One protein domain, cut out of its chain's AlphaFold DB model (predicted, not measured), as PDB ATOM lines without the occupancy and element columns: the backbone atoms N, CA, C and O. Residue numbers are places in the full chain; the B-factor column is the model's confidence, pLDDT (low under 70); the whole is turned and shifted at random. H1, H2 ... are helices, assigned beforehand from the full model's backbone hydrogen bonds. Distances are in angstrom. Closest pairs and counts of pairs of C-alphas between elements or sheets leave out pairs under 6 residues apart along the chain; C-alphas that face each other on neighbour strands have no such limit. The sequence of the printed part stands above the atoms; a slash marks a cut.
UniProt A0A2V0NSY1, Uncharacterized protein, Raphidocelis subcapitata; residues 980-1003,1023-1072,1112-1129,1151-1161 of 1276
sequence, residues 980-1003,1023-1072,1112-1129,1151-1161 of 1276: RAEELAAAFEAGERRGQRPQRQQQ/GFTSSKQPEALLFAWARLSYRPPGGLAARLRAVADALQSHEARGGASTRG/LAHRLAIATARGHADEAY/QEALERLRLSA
ATOM      1  N   ARG A 980     142.570 201.904  90.006       96.81
ATOM      2  CA  ARG A 980     142.248 201.900  91.439       96.81
ATOM      3  C   ARG A 980     143.461 202.195  92.322       96.81
ATOM      4  O   ARG A 980     143.319 202.853  93.349       96.81
ATOM      5  N   ALA A 981     144.657 201.721  91.978       95.62
ATOM      6  CA  ALA A 981     145.861 202.042  92.741       95.62
ATOM      7  C   ALA A 981     146.225 203.535  92.654       95.62
ATOM      8  O   ALA A 981     146.740 204.081  93.633       95.62
ATOM      9  N   GLU A 982     145.921 204.202  91.538       96.75
ATOM     10  CA  GLU A 982     146.055 205.651  91.402       96.75
ATOM     11  C   GLU A 982     145.042 206.400  92.275       96.75
ATOM     12  O   GLU A 982     145.442 207.291  93.026       96.75
ATOM     13  N   GLU A 983     143.766 206.000  92.276       96.06
ATOM     14  CA  GLU A 983     142.754 206.559  93.186       96.06
ATOM     15  C   GLU A 983     143.178 206.432  94.661       96.06
ATOM     16  O   GLU A 983     143.131 207.402  95.418       96.06
ATOM     17  N   LEU A 984     143.652 205.248  95.069       95.06
ATOM     18  CA  LEU A 984     144.110 204.966  96.435       95.06
ATOM     19  C   LEU A 984     145.366 205.777  96.818       95.06
ATOM     20  O   LEU A 984     145.511 206.182  97.976       95.06
ATOM     21  N   ALA A 985     146.264 206.039  95.861       95.00
ATOM     22  CA  ALA A 985     147.437 206.895  96.051       95.00
ATOM     23  C   ALA A 985     147.050 208.382  96.143       95.00
ATOM     24  O   ALA A 985     147.520 209.091  97.035       95.00
ATOM     25  N   ALA A 986     146.139 208.847  95.285       95.25
ATOM     26  CA  ALA A 986     145.602 210.204  95.321       95.25
ATOM     27  C   ALA A 986     144.829 210.482  96.622       95.25
ATOM     28  O   ALA A 986     144.992 211.549  97.217       95.25
ATOM     29  N   ALA A 987     144.050 209.511  97.112       94.19
ATOM     30  CA  ALA A 987     143.369 209.584  98.403       94.19
ATOM     31  C   ALA A 987     144.362 209.684  99.576       94.19
ATOM     32  O   ALA A 987     144.161 210.495 100.482       94.19
ATOM     33  N   PHE A 988     145.461 208.917  99.544       93.75
ATOM     34  CA  PHE A 988     146.527 209.020 100.546       93.75
ATOM     35  C   PHE A 988     147.199 210.404 100.532       93.75
ATOM     36  O   PHE A 988     147.289 211.051 101.574       93.75
ATOM     37  N   GLU A 989     147.607 210.908  99.361       93.75
ATOM     38  CA  GLU A 989     148.210 212.243  99.236       93.75
ATOM     39  C   GLU A 989     147.260 213.367  99.665       93.75
ATOM     40  O   GLU A 989     147.685 214.329 100.305       93.75
ATOM     41  N   ALA A 990     145.972 213.269  99.324       93.31
ATOM     42  CA  ALA A 990     144.963 214.217  99.783       93.31
ATOM     43  C   ALA A 990     144.840 214.186 101.316       93.31
ATOM     44  O   ALA A 990     144.756 215.247 101.939       93.31
ATOM     45  N   GLY A 991     144.907 212.996 101.923       90.81
ATOM     46  CA  GLY A 991     144.988 212.799 103.369       90.81
ATOM     47  C   GLY A 991     146.225 213.451 103.995       90.81
ATOM     48  O   GLY A 991     146.088 214.219 104.946       90.81
ATOM     49  N   GLU A 992     147.422 213.238 103.440       89.94
ATOM     50  CA  GLU A 992     148.647 213.889 103.927       89.94
ATOM     51  C   GLU A 992     148.584 215.415 103.813       89.94
ATOM     52  O   GLU A 992     148.873 216.117 104.782       89.94
ATOM     53  N   ARG A 993     148.146 215.955 102.668       89.62
ATOM     54  CA  ARG A 993     147.999 217.409 102.471       89.62
ATOM     55  C   ARG A 993     146.968 218.002 103.447       89.62
ATOM     56  O   ARG A 993     147.190 219.093 103.978       89.62
ATOM     57  N   ARG A 994     145.876 217.277 103.736       85.94
ATOM     58  CA  ARG A 994     144.888 217.619 104.784       85.94
ATOM     59  C   ARG A 994     145.449 217.496 106.203       85.94
ATOM     60  O   ARG A 994     144.980 218.224 107.066       85.94
ATOM     61  N   GLY A 995     146.436 216.633 106.452       82.25
ATOM     62  CA  GLY A 995     147.109 216.485 107.749       82.25
ATOM     63  C   GLY A 995     148.222 217.509 108.006       82.25
ATOM     64  O   GLY A 995     148.411 217.945 109.138       82.25
ATOM     65  N   GLN A 996     148.931 217.952 106.964       78.88
ATOM     66  CA  GLN A 996     150.020 218.932 107.082       78.88
ATOM     67  C   GLN A 996     149.515 220.377 107.243       78.88
ATOM     68  O   GLN A 996     150.111 221.153 107.990       78.88
ATOM     69  N   ARG A 997     148.394 220.743 106.596       76.38
ATOM     70  CA  ARG A 997     147.753 222.066 106.758       76.38
ATOM     71  C   ARG A 997     147.457 222.433 108.223       76.38
ATOM     72  O   ARG A 997     147.958 223.474 108.652       76.38
ATOM     73  N   PRO A 998     146.735 221.614 109.016       61.56
ATOM     74  CA  PRO A 998     146.469 221.925 110.411       61.56
ATOM     75  C   PRO A 998     147.732 221.915 111.267       61.56
ATOM     76  O   PRO A 998     147.726 222.601 112.269       61.56
ATOM     77  N   GLN A 999     148.844 221.261 110.904       61.94
ATOM     78  CA  GLN A 999     150.062 221.401 111.717       61.94
ATOM     79  C   GLN A 999     150.670 222.815 111.629       61.94
ATOM     80  O   GLN A 999     151.204 223.301 112.621       61.94
ATOM     81  N   ARG A1000     150.546 223.508 110.485       66.69
ATOM     82  CA  ARG A1000     150.909 224.936 110.377       66.69
ATOM     83  C   ARG A1000     149.816 225.850 110.931       66.69
ATOM     84  O   ARG A1000     150.123 226.747 111.709       66.69
ATOM     85  N   GLN A1001     148.549 225.603 110.586       63.19
ATOM     86  CA  GLN A1001     147.443 226.426 111.085       63.19
ATOM     87  C   GLN A1001     147.267 226.320 112.602       63.19
ATOM     88  O   GLN A1001     147.077 227.349 113.224       63.19
ATOM     89  N   GLN A1002     147.438 225.152 113.224       59.66
ATOM     90  CA  GLN A1002     147.358 224.975 114.680       59.66
ATOM     91  C   GLN A1002     148.534 225.613 115.429       59.66
ATOM     92  O   GLN A1002     148.398 225.921 116.606       59.66
ATOM     93  N   GLN A1003     149.660 225.891 114.764       63.91
ATOM     94  CA  GLN A1003     150.750 226.659 115.371       63.91
ATOM     95  C   GLN A1003     150.444 228.170 115.407       63.91
ATOM     96  O   GLN A1003     150.899 228.858 116.313       63.91
ATOM     97  N   GLY A1023     142.330 205.531 101.655       87.50
ATOM     98  CA  GLY A1023     143.717 205.409 101.184       87.50
ATOM     99  C   GLY A1023     144.423 204.111 101.609       87.50
ATOM    100  O   GLY A1023     143.906 203.306 102.386       87.50
ATOM    101  N   PHE A1024     145.657 203.925 101.133       91.06
ATOM    102  CA  PHE A1024     146.547 202.861 101.615       91.06
ATOM    103  C   PHE A1024     146.858 203.016 103.115       91.06
ATOM    104  O   PHE A1024     147.129 204.119 103.588       91.06
ATOM    105  N   THR A1025     146.856 201.905 103.864       90.38
ATOM    106  CA  THR A1025     146.992 201.922 105.340       90.38
ATOM    107  C   THR A1025     148.279 201.292 105.885       90.38
ATOM    108  O   THR A1025     148.468 201.253 107.098       90.38
ATOM    109  N   SER A1026     149.167 200.794 105.018       90.75
ATOM    110  CA  SER A1026     150.511 200.313 105.376       90.75
ATOM    111  C   SER A1026     151.407 200.246 104.138       90.75
ATOM    112  O   SER A1026     150.917 199.934 103.049       90.75
ATOM    113  N   SER A1027     152.709 200.493 104.320       92.56
ATOM    114  CA  SER A1027     153.772 200.468 103.291       92.56
ATOM    115  C   SER A1027     153.697 199.248 102.364       92.56
ATOM    116  O   SER A1027     153.771 199.355 101.141       92.56
ATOM    117  N   LYS A1028     153.408 198.085 102.949       91.25
ATOM    118  CA  LYS A1028     153.324 196.782 102.273       91.25
ATOM    119  C   LYS A1028     152.241 196.689 101.194       91.25
ATOM    120  O   LYS A1028     152.272 195.755 100.397       91.25
ATOM    121  N   GLN A1029     151.256 197.588 101.178       92.44
ATOM    122  CA  GLN A1029     150.143 197.548 100.220       92.44
ATOM    123  C   GLN A1029     150.577 198.025  98.819       92.44
ATOM    124  O   GLN A1029     150.503 197.210  97.898       92.44
ATOM    125  N   PRO A1030     151.091 199.260  98.627       93.19
ATOM    126  CA  PRO A1030     151.684 199.668  97.350       93.19
ATOM    127  C   PRO A1030     152.897 198.810  96.956       93.19
ATOM    128  O   PRO A1030     153.038 198.484  95.780       93.19
ATOM    129  N   GLU A1031     153.723 198.357  97.910       92.25
ATOM    130  CA  GLU A1031     154.801 197.390  97.630       92.25
ATOM    131  C   GLU A1031     154.263 196.100  96.985       92.25
ATOM    132  O   GLU A1031     154.754 195.678  95.937       92.25
ATOM    133  N   ALA A1032     153.237 195.476  97.576       90.81
ATOM    134  CA  ALA A1032     152.661 194.231  97.066       90.81
ATOM    135  C   ALA A1032     152.000 194.395  95.687       90.81
ATOM    136  O   ALA A1032     152.080 193.469  94.880       90.81
ATOM    137  N   LEU A1033     151.406 195.561  95.391       92.62
ATOM    138  CA  LEU A1033     150.916 195.895  94.047       92.62
ATOM    139  C   LEU A1033     152.068 195.932  93.033       92.62
ATOM    140  O   LEU A1033     152.026 195.222  92.028       92.62
ATOM    141  N   LEU A1034     153.133 196.687  93.331       94.31
ATOM    142  CA  LEU A1034     154.308 196.815  92.463       94.31
ATOM    143  C   LEU A1034     154.996 195.461  92.213       94.31
ATOM    144  O   LEU A1034     155.341 195.151  91.073       94.31
ATOM    145  N   PHE A1035     155.155 194.622  93.245       93.88
ATOM    146  CA  PHE A1035     155.714 193.274  93.084       93.88
ATOM    147  C   PHE A1035     154.779 192.322  92.320       93.88
ATOM    148  O   PHE A1035     155.271 191.499  91.546       93.88
ATOM    149  N   ALA A1036     153.457 192.415  92.499       92.62
ATOM    150  CA  ALA A1036     152.498 191.587  91.765       92.62
ATOM    151  C   ALA A1036     152.472 191.933  90.268       92.62
ATOM    152  O   ALA A1036     152.516 191.029  89.434       92.62
ATOM    153  N   TRP A1037     152.474 193.223  89.921       96.50
ATOM    154  CA  TRP A1037     152.563 193.681  88.534       96.50
ATOM    155  C   TRP A1037     153.884 193.288  87.871       96.50
ATOM    156  O   TRP A1037     153.853 192.702  86.791       96.50
ATOM    157  N   ALA A1038     155.024 193.502  88.538       94.19
ATOM    158  CA  ALA A1038     156.329 193.084  88.019       94.19
ATOM    159  C   ALA A1038     156.381 191.567  87.755       94.19
ATOM    160  O   ALA A1038     156.852 191.138  86.706       94.19
ATOM    161  N   ARG A1039     155.817 190.749  88.657       94.50
ATOM    162  CA  ARG A1039     155.699 189.285  88.499       94.50
ATOM    163  C   ARG A1039     154.724 188.854  87.392       94.50
ATOM    164  O   ARG A1039     154.837 187.738  86.895       94.50
ATOM    165  N   LEU A1040     153.785 189.713  87.001       93.12
ATOM    166  CA  LEU A1040     152.905 189.516  85.843       93.12
ATOM    167  C   LEU A1040     153.465 190.153  84.556       93.12
ATOM    168  O   LEU A1040     152.812 190.076  83.517       93.12
ATOM    169  N   SER A1041     154.667 190.741  84.608       95.38
ATOM    170  CA  SER A1041     155.293 191.529  83.533       95.38
ATOM    171  C   SER A1041     154.437 192.714  83.062       95.38
ATOM    172  O   SER A1041     154.531 193.149  81.919       95.38
ATOM    173  N   TYR A1042     153.598 193.252  83.951       94.75
ATOM    174  CA  TYR A1042     152.824 194.461  83.706       94.75
ATOM    175  C   TYR A1042     153.610 195.691  84.154       94.75
ATOM    176  O   TYR A1042     154.031 195.785  85.310       94.75
ATOM    177  N   ARG A1043     153.767 196.657  83.248       91.62
ATOM    178  CA  ARG A1043     154.253 197.994  83.585       91.62
ATOM    179  C   ARG A1043     153.049 198.905  83.844       91.62
ATOM    180  O   ARG A1043     152.355 199.235  82.884       91.62
ATOM    181  N   PRO A1044     152.783 199.325  85.096       90.31
ATOM    182  CA  PRO A1044     151.840 200.414  85.339       90.31
ATOM    183  C   PRO A1044     152.360 201.714  84.693       90.31
ATOM    184  O   PRO A1044     153.568 201.828  84.446       90.31
ATOM    185  N   PRO A1045     151.497 202.723  84.472       90.12
ATOM    186  CA  PRO A1045     151.918 204.041  83.999       90.12
ATOM    187  C   PRO A1045     153.102 204.589  84.810       90.12
ATOM    188  O   PRO A1045     153.116 204.505  86.040       90.12
ATOM    189  N   GLY A1046     154.109 205.157  84.137       84.62
ATOM    190  CA  GLY A1046     155.388 205.513  84.774       84.62
ATOM    191  C   GLY A1046     155.247 206.460  85.975       84.62
ATOM    192  O   GLY A1046     155.908 206.269  86.998       84.62
ATOM    193  N   GLY A1047     154.317 207.418  85.890       92.81
ATOM    194  CA  GLY A1047     153.955 208.296  87.005       92.81
ATOM    195  C   GLY A1047     153.390 207.527  88.203       92.81
ATOM    196  O   GLY A1047     153.838 207.743  89.326       92.81
ATOM    197  N   LEU A1048     152.487 206.566  87.973       93.19
ATOM    198  CA  LEU A1048     151.897 205.736  89.025       93.19
ATOM    199  C   LEU A1048     152.943 204.859  89.731       93.19
ATOM    200  O   LEU A1048     152.907 204.719  90.953       93.19
ATOM    201  N   ALA A1049     153.915 204.311  88.994       92.50
ATOM    202  CA  ALA A1049     155.008 203.530  89.579       92.50
ATOM    203  C   ALA A1049     155.850 204.357  90.568       92.50
ATOM    204  O   ALA A1049     156.176 203.883  91.659       92.50
ATOM    205  N   ALA A1050     156.182 205.602  90.206       91.94
ATOM    206  CA  ALA A1050     156.888 206.534  91.083       91.94
ATOM    207  C   ALA A1050     156.010 206.982  92.266       91.94
ATOM    208  O   ALA A1050     156.469 206.999  93.409       91.94
ATOM    209  N   ARG A1051     154.728 207.264  92.008       95.00
ATOM    210  CA  ARG A1051     153.732 207.678  93.004       95.00
ATOM    211  C   ARG A1051     153.535 206.629  94.098       95.00
ATOM    212  O   ARG A1051     153.613 206.950  95.277       95.00
ATOM    213  N   LEU A1052     153.356 205.360  93.727       92.94
ATOM    214  CA  LEU A1052     153.184 204.263  94.684       92.94
ATOM    215  C   LEU A1052     154.443 204.002  95.519       92.94
ATOM    216  O   LEU A1052     154.314 203.636  96.684       92.94
ATOM    217  N   ARG A1053     155.645 204.240  94.971       93.50
ATOM    218  CA  ARG A1053     156.894 204.225  95.755       93.50
ATOM    219  C   ARG A1053     156.915 205.360  96.775       93.50
ATOM    220  O   ARG A1053     157.077 205.084  97.954       93.50
ATOM    221  N   ALA A1054     156.619 206.593  96.361       92.75
ATOM    222  CA  ALA A1054     156.533 207.731  97.280       92.75
ATOM    223  C   ALA A1054     155.485 207.517  98.394       92.75
ATOM    224  O   ALA A1054     155.745 207.837  99.552       92.75
ATOM    225  N   VAL A1055     154.333 206.911  98.079       92.81
ATOM    226  CA  VAL A1055     153.319 206.516  99.075       92.81
ATOM    227  C   VAL A1055     153.828 205.399  99.997       92.81
ATOM    228  O   VAL A1055     153.586 205.459 101.202       92.81
ATOM    229  N   ALA A1056     154.562 204.407  99.481       92.25
ATOM    230  CA  ALA A1056     155.197 203.368 100.296       92.25
ATOM    231  C   ALA A1056     156.245 203.957 101.256       92.25
ATOM    232  O   ALA A1056     156.214 203.649 102.445       92.25
ATOM    233  N   ASP A1057     157.112 204.847 100.768       93.00
ATOM    234  CA  ASP A1057     158.162 205.522 101.539       93.00
ATOM    235  C   ASP A1057     157.575 206.484 102.587       93.00
ATOM    236  O   ASP A1057     158.070 206.562 103.716       93.00
ATOM    237  N   ALA A1058     156.478 207.180 102.263       90.75
ATOM    238  CA  ALA A1058     155.728 208.011 103.204       90.75
ATOM    239  C   ALA A1058     155.056 207.161 104.294       90.75
ATOM    240  O   ALA A1058     155.211 207.448 105.484       90.75
ATOM    241  N   LEU A1059     154.371 206.072 103.925       90.75
ATOM    242  CA  LEU A1059     153.785 205.120 104.876       90.75
ATOM    243  C   LEU A1059     154.853 204.472 105.760       90.75
ATOM    244  O   LEU A1059     154.683 204.438 106.976       90.75
ATOM    245  N   GLN A1060     155.976 204.034 105.188       92.19
ATOM    246  CA  GLN A1060     157.112 203.490 105.932       92.19
ATOM    247  C   GLN A1060     157.713 204.553 106.863       92.19
ATOM    248  O   GLN A1060     158.064 204.244 107.998       92.19
ATOM    249  N   SER A1061     157.764 205.820 106.440       89.31
ATOM    250  CA  SER A1061     158.190 206.941 107.285       89.31
ATOM    251  C   SER A1061     157.221 207.204 108.441       89.31
ATOM    252  O   SER A1061     157.674 207.492 109.547       89.31
ATOM    253  N   HIS A1062     155.907 207.072 108.245       85.88
ATOM    254  CA  HIS A1062     154.918 207.162 109.329       85.88
ATOM    255  C   HIS A1062     154.997 205.964 110.277       85.88
ATOM    256  O   HIS A1062     155.067 206.163 111.487       85.88
ATOM    257  N   GLU A1063     155.083 204.739 109.753       86.56
ATOM    258  CA  GLU A1063     155.301 203.507 110.524       86.56
ATOM    259  C   GLU A1063     156.593 203.599 111.362       86.56
ATOM    260  O   GLU A1063     156.586 203.315 112.565       86.56
ATOM    261  N   ALA A1064     157.687 204.082 110.762       83.12
ATOM    262  CA  ALA A1064     158.978 204.280 111.412       83.12
ATOM    263  C   ALA A1064     158.969 205.437 112.420       83.12
ATOM    264  O   ALA A1064     159.542 205.286 113.495       83.12
ATOM    265  N   ARG A1065     158.287 206.561 112.154       79.81
ATOM    266  CA  ARG A1065     158.075 207.644 113.142       79.81
ATOM    267  C   ARG A1065     157.200 207.174 114.301       79.81
ATOM    268  O   ARG A1065     157.460 207.540 115.445       79.81
ATOM    269  N   GLY A1066     156.213 206.320 114.036       71.25
ATOM    270  CA  GLY A1066     155.446 205.603 115.046       71.25
ATOM    271  C   GLY A1066     156.358 204.757 115.933       71.25
ATOM    272  O   GLY A1066     156.387 204.969 117.142       71.25
ATOM    273  N   GLY A1067     157.173 203.878 115.340       60.75
ATOM    274  CA  GLY A1067     158.145 203.031 116.043       60.75
ATOM    275  C   GLY A1067     159.261 203.796 116.772       60.75
ATOM    276  O   GLY A1067     159.623 203.452 117.895       60.75
ATOM    277  N   ALA A1068     159.782 204.875 116.192       59.38
ATOM    278  CA  ALA A1068     160.750 205.754 116.839       59.38
ATOM    279  C   ALA A1068     160.106 206.491 118.020       59.38
ATOM    280  O   ALA A1068     160.693 206.555 119.095       59.38
ATOM    281  N   SER A1069     158.857 206.944 117.879       47.50
ATOM    282  CA  SER A1069     158.066 207.499 118.978       47.50
ATOM    283  C   SER A1069     157.698 206.444 120.032       47.50
ATOM    284  O   SER A1069     157.603 206.791 121.208       47.50
ATOM    285  N   THR A1070     157.551 205.155 119.688       46.41
ATOM    286  CA  THR A1070     157.358 204.105 120.707       46.41
ATOM    287  C   THR A1070     158.616 203.846 121.531       46.41
ATOM    288  O   THR A1070     158.476 203.545 122.715       46.41
ATOM    289  N   ARG A1071     159.809 204.039 120.951       47.88
ATOM    290  CA  ARG A1071     161.105 203.970 121.651       47.88
ATOM    291  C   ARG A1071     161.433 205.259 122.416       47.88
ATOM    292  O   ARG A1071     161.824 205.181 123.571       47.88
ATOM    293  N   GLY A1072     161.194 206.434 121.833       43.31
ATOM    294  CA  GLY A1072     161.390 207.732 122.492       43.31
ATOM    295  C   GLY A1072     160.450 207.945 123.680       43.31
ATOM    296  O   GLY A1072     160.884 208.348 124.750       43.31
ATOM    297  N   LEU A1112     165.175 197.625 100.340       39.25
ATOM    298  CA  LEU A1112     163.899 197.771  99.633       39.25
ATOM    299  C   LEU A1112     164.099 198.377  98.239       39.25
ATOM    300  O   LEU A1112     163.643 197.794  97.255       39.25
ATOM    301  N   ALA A1113     164.824 199.496  98.143       40.53
ATOM    302  CA  ALA A1113     165.162 200.132  96.872       40.53
ATOM    303  C   ALA A1113     165.909 199.159  95.947       40.53
ATOM    304  O   ALA A1113     165.582 199.063  94.767       40.53
ATOM    305  N   HIS A1114     166.836 198.361  96.486       36.56
ATOM    306  CA  HIS A1114     167.547 197.324  95.741       36.56
ATOM    307  C   HIS A1114     166.624 196.178  95.284       36.56
ATOM    308  O   HIS A1114     166.659 195.793  94.116       36.56
ATOM    309  N   ARG A1115     165.736 195.666  96.152       42.25
ATOM    310  CA  ARG A1115     164.752 194.619  95.800       42.25
ATOM    311  C   ARG A1115     163.745 195.093  94.744       42.25
ATOM    312  O   ARG A1115     163.437 194.337  93.823       42.25
ATOM    313  N   LEU A1116     163.259 196.332  94.841       42.72
ATOM    314  CA  LEU A1116     162.385 196.944  93.836       42.72
ATOM    315  C   LEU A1116     163.140 197.238  92.534       42.72
ATOM    316  O   LEU A1116     162.595 196.989  91.460       42.72
ATOM    317  N   ALA A1117     164.395 197.694  92.596       41.09
ATOM    318  CA  ALA A1117     165.242 197.860  91.417       41.09
ATOM    319  C   ALA A1117     165.450 196.523  90.691       41.09
ATOM    320  O   ALA A1117     165.230 196.467  89.488       41.09
ATOM    321  N   ILE A1118     165.752 195.431  91.407       43.88
ATOM    322  CA  ILE A1118     165.858 194.077  90.832       43.88
ATOM    323  C   ILE A1118     164.533 193.626  90.203       43.88
ATOM    324  O   ILE A1118     164.538 193.098  89.094       43.88
ATOM    325  N   ALA A1119     163.393 193.839  90.869       40.75
ATOM    326  CA  ALA A1119     162.087 193.468  90.319       40.75
ATOM    327  C   ALA A1119     161.733 194.271  89.053       40.75
ATOM    328  O   ALA A1119     161.237 193.698  88.085       40.75
ATOM    329  N   THR A1120     162.043 195.572  89.030       43.47
ATOM    330  CA  THR A1120     161.836 196.416  87.839       43.47
ATOM    331  C   THR A1120     162.797 196.012  86.719       43.47
ATOM    332  O   THR A1120     162.371 195.837  85.586       43.47
ATOM    333  N   ALA A1121     164.077 195.791  87.036       38.22
ATOM    334  CA  ALA A1121     165.104 195.377  86.083       38.22
ATOM    335  C   ALA A1121     164.799 194.011  85.451       38.22
ATOM    336  O   ALA A1121     165.009 193.854  84.256       38.22
ATOM    337  N   ARG A1122     164.226 193.057  86.199       47.09
ATOM    338  CA  ARG A1122     163.713 191.797  85.630       47.09
ATOM    339  C   ARG A1122     162.549 192.039  84.666       47.09
ATOM    340  O   ARG A1122     162.608 191.570  83.543       47.09
ATOM    341  N   GLY A1123     161.586 192.893  85.021       40.72
ATOM    342  CA  GLY A1123     160.528 193.342  84.097       40.72
ATOM    343  C   GLY A1123     161.008 194.182  82.893       40.72
ATOM    344  O   GLY A1123     160.220 194.481  81.994       40.72
ATOM    345  N   HIS A1124     162.285 194.574  82.855       42.31
ATOM    346  CA  HIS A1124     162.946 195.127  81.670       42.31
ATOM    347  C   HIS A1124     163.742 194.059  80.902       42.31
ATOM    348  O   HIS A1124     163.673 194.031  79.677       42.31
ATOM    349  N   ALA A1125     164.429 193.151  81.599       39.53
ATOM    350  CA  ALA A1125     165.188 192.052  81.008       39.53
ATOM    351  C   ALA A1125     164.288 191.014  80.317       39.53
ATOM    352  O   ALA A1125     164.572 190.645  79.185       39.53
ATOM    353  N   ASP A1126     163.174 190.610  80.937       43.12
ATOM    354  CA  ASP A1126     162.201 189.677  80.346       43.12
ATOM    355  C   ASP A1126     161.593 190.251  79.051       43.12
ATOM    356  O   ASP A1126     161.338 189.527  78.092       43.12
ATOM    357  N   GLU A1127     161.381 191.569  78.995       39.91
ATOM    358  CA  GLU A1127     160.849 192.239  77.803       39.91
ATOM    359  C   GLU A1127     161.914 192.386  76.707       39.91
ATOM    360  O   GLU A1127     161.615 192.125  75.546       39.91
ATOM    361  N   ALA A1128     163.160 192.722  77.059       41.66
ATOM    362  CA  ALA A1128     164.283 192.718  76.118       41.66
ATOM    363  C   ALA A1128     164.552 191.308  75.558       41.66
ATOM    364  O   ALA A1128     164.811 191.156  74.363       41.66
ATOM    365  N   TYR A1129     164.409 190.275  76.395       42.22
ATOM    366  CA  TYR A1129     164.476 188.875  75.990       42.22
ATOM    367  C   TYR A1129     163.343 188.534  75.017       42.22
ATOM    368  O   TYR A1129     163.619 188.053  73.924       42.22
ATOM    369  N   GLN A1151     174.345 189.895  81.446       57.44
ATOM    370  CA  GLN A1151     175.540 190.601  81.899       57.44
ATOM    371  C   GLN A1151     175.623 192.013  81.300       57.44
ATOM    372  O   GLN A1151     175.808 192.975  82.047       57.44
ATOM    373  N   GLU A1152     175.398 192.166  79.993       63.41
ATOM    374  CA  GLU A1152     175.431 193.477  79.335       63.41
ATOM    375  C   GLU A1152     174.341 194.420  79.887       63.41
ATOM    376  O   GLU A1152     174.597 195.592  80.186       63.41
ATOM    377  N   ALA A1153     173.133 193.897  80.128       56.50
ATOM    378  CA  ALA A1153     172.054 194.643  80.773       56.50
ATOM    379  C   ALA A1153     172.433 195.116  82.191       56.50
ATOM    380  O   ALA A1153     172.126 196.250  82.569       56.50
ATOM    381  N   LEU A1154     173.137 194.286  82.973       61.47
ATOM    382  CA  LEU A1154     173.646 194.656  84.298       61.47
ATOM    383  C   LEU A1154     174.763 195.710  84.231       61.47
ATOM    384  O   LEU A1154     174.839 196.569  85.111       61.47
ATOM    385  N   GLU A1155     175.607 195.695  83.202       65.00
ATOM    386  CA  GLU A1155     176.671 196.688  83.007       65.00
ATOM    387  C   GLU A1155     176.115 198.053  82.577       65.00
ATOM    388  O   GLU A1155     176.460 199.070  83.187       65.00
ATOM    389  N   ARG A1156     175.141 198.087  81.657       67.00
ATOM    390  CA  ARG A1156     174.378 199.309  81.330       67.00
ATOM    391  C   ARG A1156     173.691 199.909  82.574       67.00
ATOM    392  O   ARG A1156     173.645 201.132  82.724       67.00
ATOM    393  N   LEU A1157     173.214 199.070  83.500       62.44
ATOM    394  CA  LEU A1157     172.578 199.488  84.762       62.44
ATOM    395  C   LEU A1157     173.598 199.974  85.819       62.44
ATOM    396  O   LEU A1157     173.313 200.897  86.582       62.44
ATOM    397  N   ARG A1158     174.824 199.431  85.832       70.38
ATOM    398  CA  ARG A1158     175.940 199.966  86.641       70.38
ATOM    399  C   ARG A1158     176.390 201.344  86.145       70.38
ATOM    400  O   ARG A1158     176.598 202.244  86.958       70.38
ATOM    401  N   LEU A1159     176.492 201.532  84.827       74.62
ATOM    402  CA  LEU A1159     176.893 202.802  84.210       74.62
ATOM    403  C   LEU A1159     175.893 203.939  84.485       74.62
ATOM    404  O   LEU A1159     176.307 205.075  84.726       74.62
ATOM    405  N   SER A1160     174.586 203.655  84.504       71.94
ATOM    406  CA  SER A1160     173.574 204.654  84.874       71.94
ATOM    407  C   SER A1160     173.606 204.994  86.370       71.94
ATOM    408  O   SER A1160     173.565 206.175  86.720       71.94
ATOM    409  N   ALA A1161     173.788 204.004  87.252       64.19
ATOM    410  CA  ALA A1161     173.958 204.232  88.690       64.19
ATOM    411  C   ALA A1161     175.205 205.085  89.010       64.19
ATOM    412  O   ALA A1161     175.130 206.005  89.827       64.19
TER     413      ALA A1161
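Overview. This is residues 980 to 1003, 1023 to 1072, 1112 to 1129 and 1151 to 1161 of the 1276 residues of an uncharacterized protein of Raphidocelis subcapitata (UniProt A0A2V0NSY1). A loose, elongated string of five helices, following one another in space in the order H1, H3, H2, H4, H5: H1 and H3 meet near their beginnings and spread apart as a V, H2 folds back with H3 as a helical hairpin, and H4 runs side by side with H2. H5 stands beyond H4 with little contact, while the far ends of H1, residues 993 to 1003, and of H3, residues 1064 to 1072, stick out. The printed part has 103 residues with five named helices, H1 to H5 in order along the chain, and no named strand; the class is all helix. The whole is loose, with a radius of gyration of the C-alphas of 16.8 A, and spans 55 by 32 by 21 A.

Along the chain. The longest helix, H3, holds residues 1046 to 1072 and is 38.3 A long, from C-alpha 1046 at (155.388, 205.513, 84.774) to C-alpha 1072 at (161.390, 207.732, 122.492). H1, residues 980 to 1003, is 35.5 A long and begins with C-alpha 980 at (142.248, 201.900, 91.439). H2 holds residues 1028 to 1039 and is 15.9 A long. H4, residues 1112 to 1129, is 25.3 A long. H5, residues 1151 to 1161, is 15.3 A long and ends with C-alpha 1161 at (173.958, 204.232, 88.690).

Arrangement. H3 touches H2 with residues 1049 to 1056 alone; the closest C-alphas are those of Pro 1030 and Leu 1052, 5.5 A apart. This hairpin's helices run opposite ways at a tilt of 36 degrees, only just steep. H1 touches H3 with residues 981 to 989 alone, closest at the C-alphas of Glu 982 and Leu 1048, 6.3 A; they run the same way at a steep tilt of 47 degrees. H2 touches H4 with residues 1035 to 1039 alone, closest at the C-alphas of Ala 1038 and Gly 1123, 5.8 A; they run the same way at a shallow tilt of 20 degrees. H4 and H5 are close but not clearly touching, with the C-alphas of Ala 1125 and Ala 1153 closest at 7.3 A. H3 and H4 are apart. Every O i to N i+4 pair is within hydrogen-bond range in H2, H3 and H5; in H1 17 of 20 are, in H4 13 of 14.

Size, cuts and confidence. The C-alphas farthest apart, those of Gln 1003 and Tyr 1129, are 56.3 A apart. Residues 1004 to 1022, 1073 to 1111 and 1130 to 1150 are not printed; the C-alphas across these cuts are 26.5 A, 25.1 A and 12.7 A apart. The link from H2 to H3 is short. The mean pLDDT of the printed part is 75.6; 38 residues are under 70, among them residues 1112 to 1129.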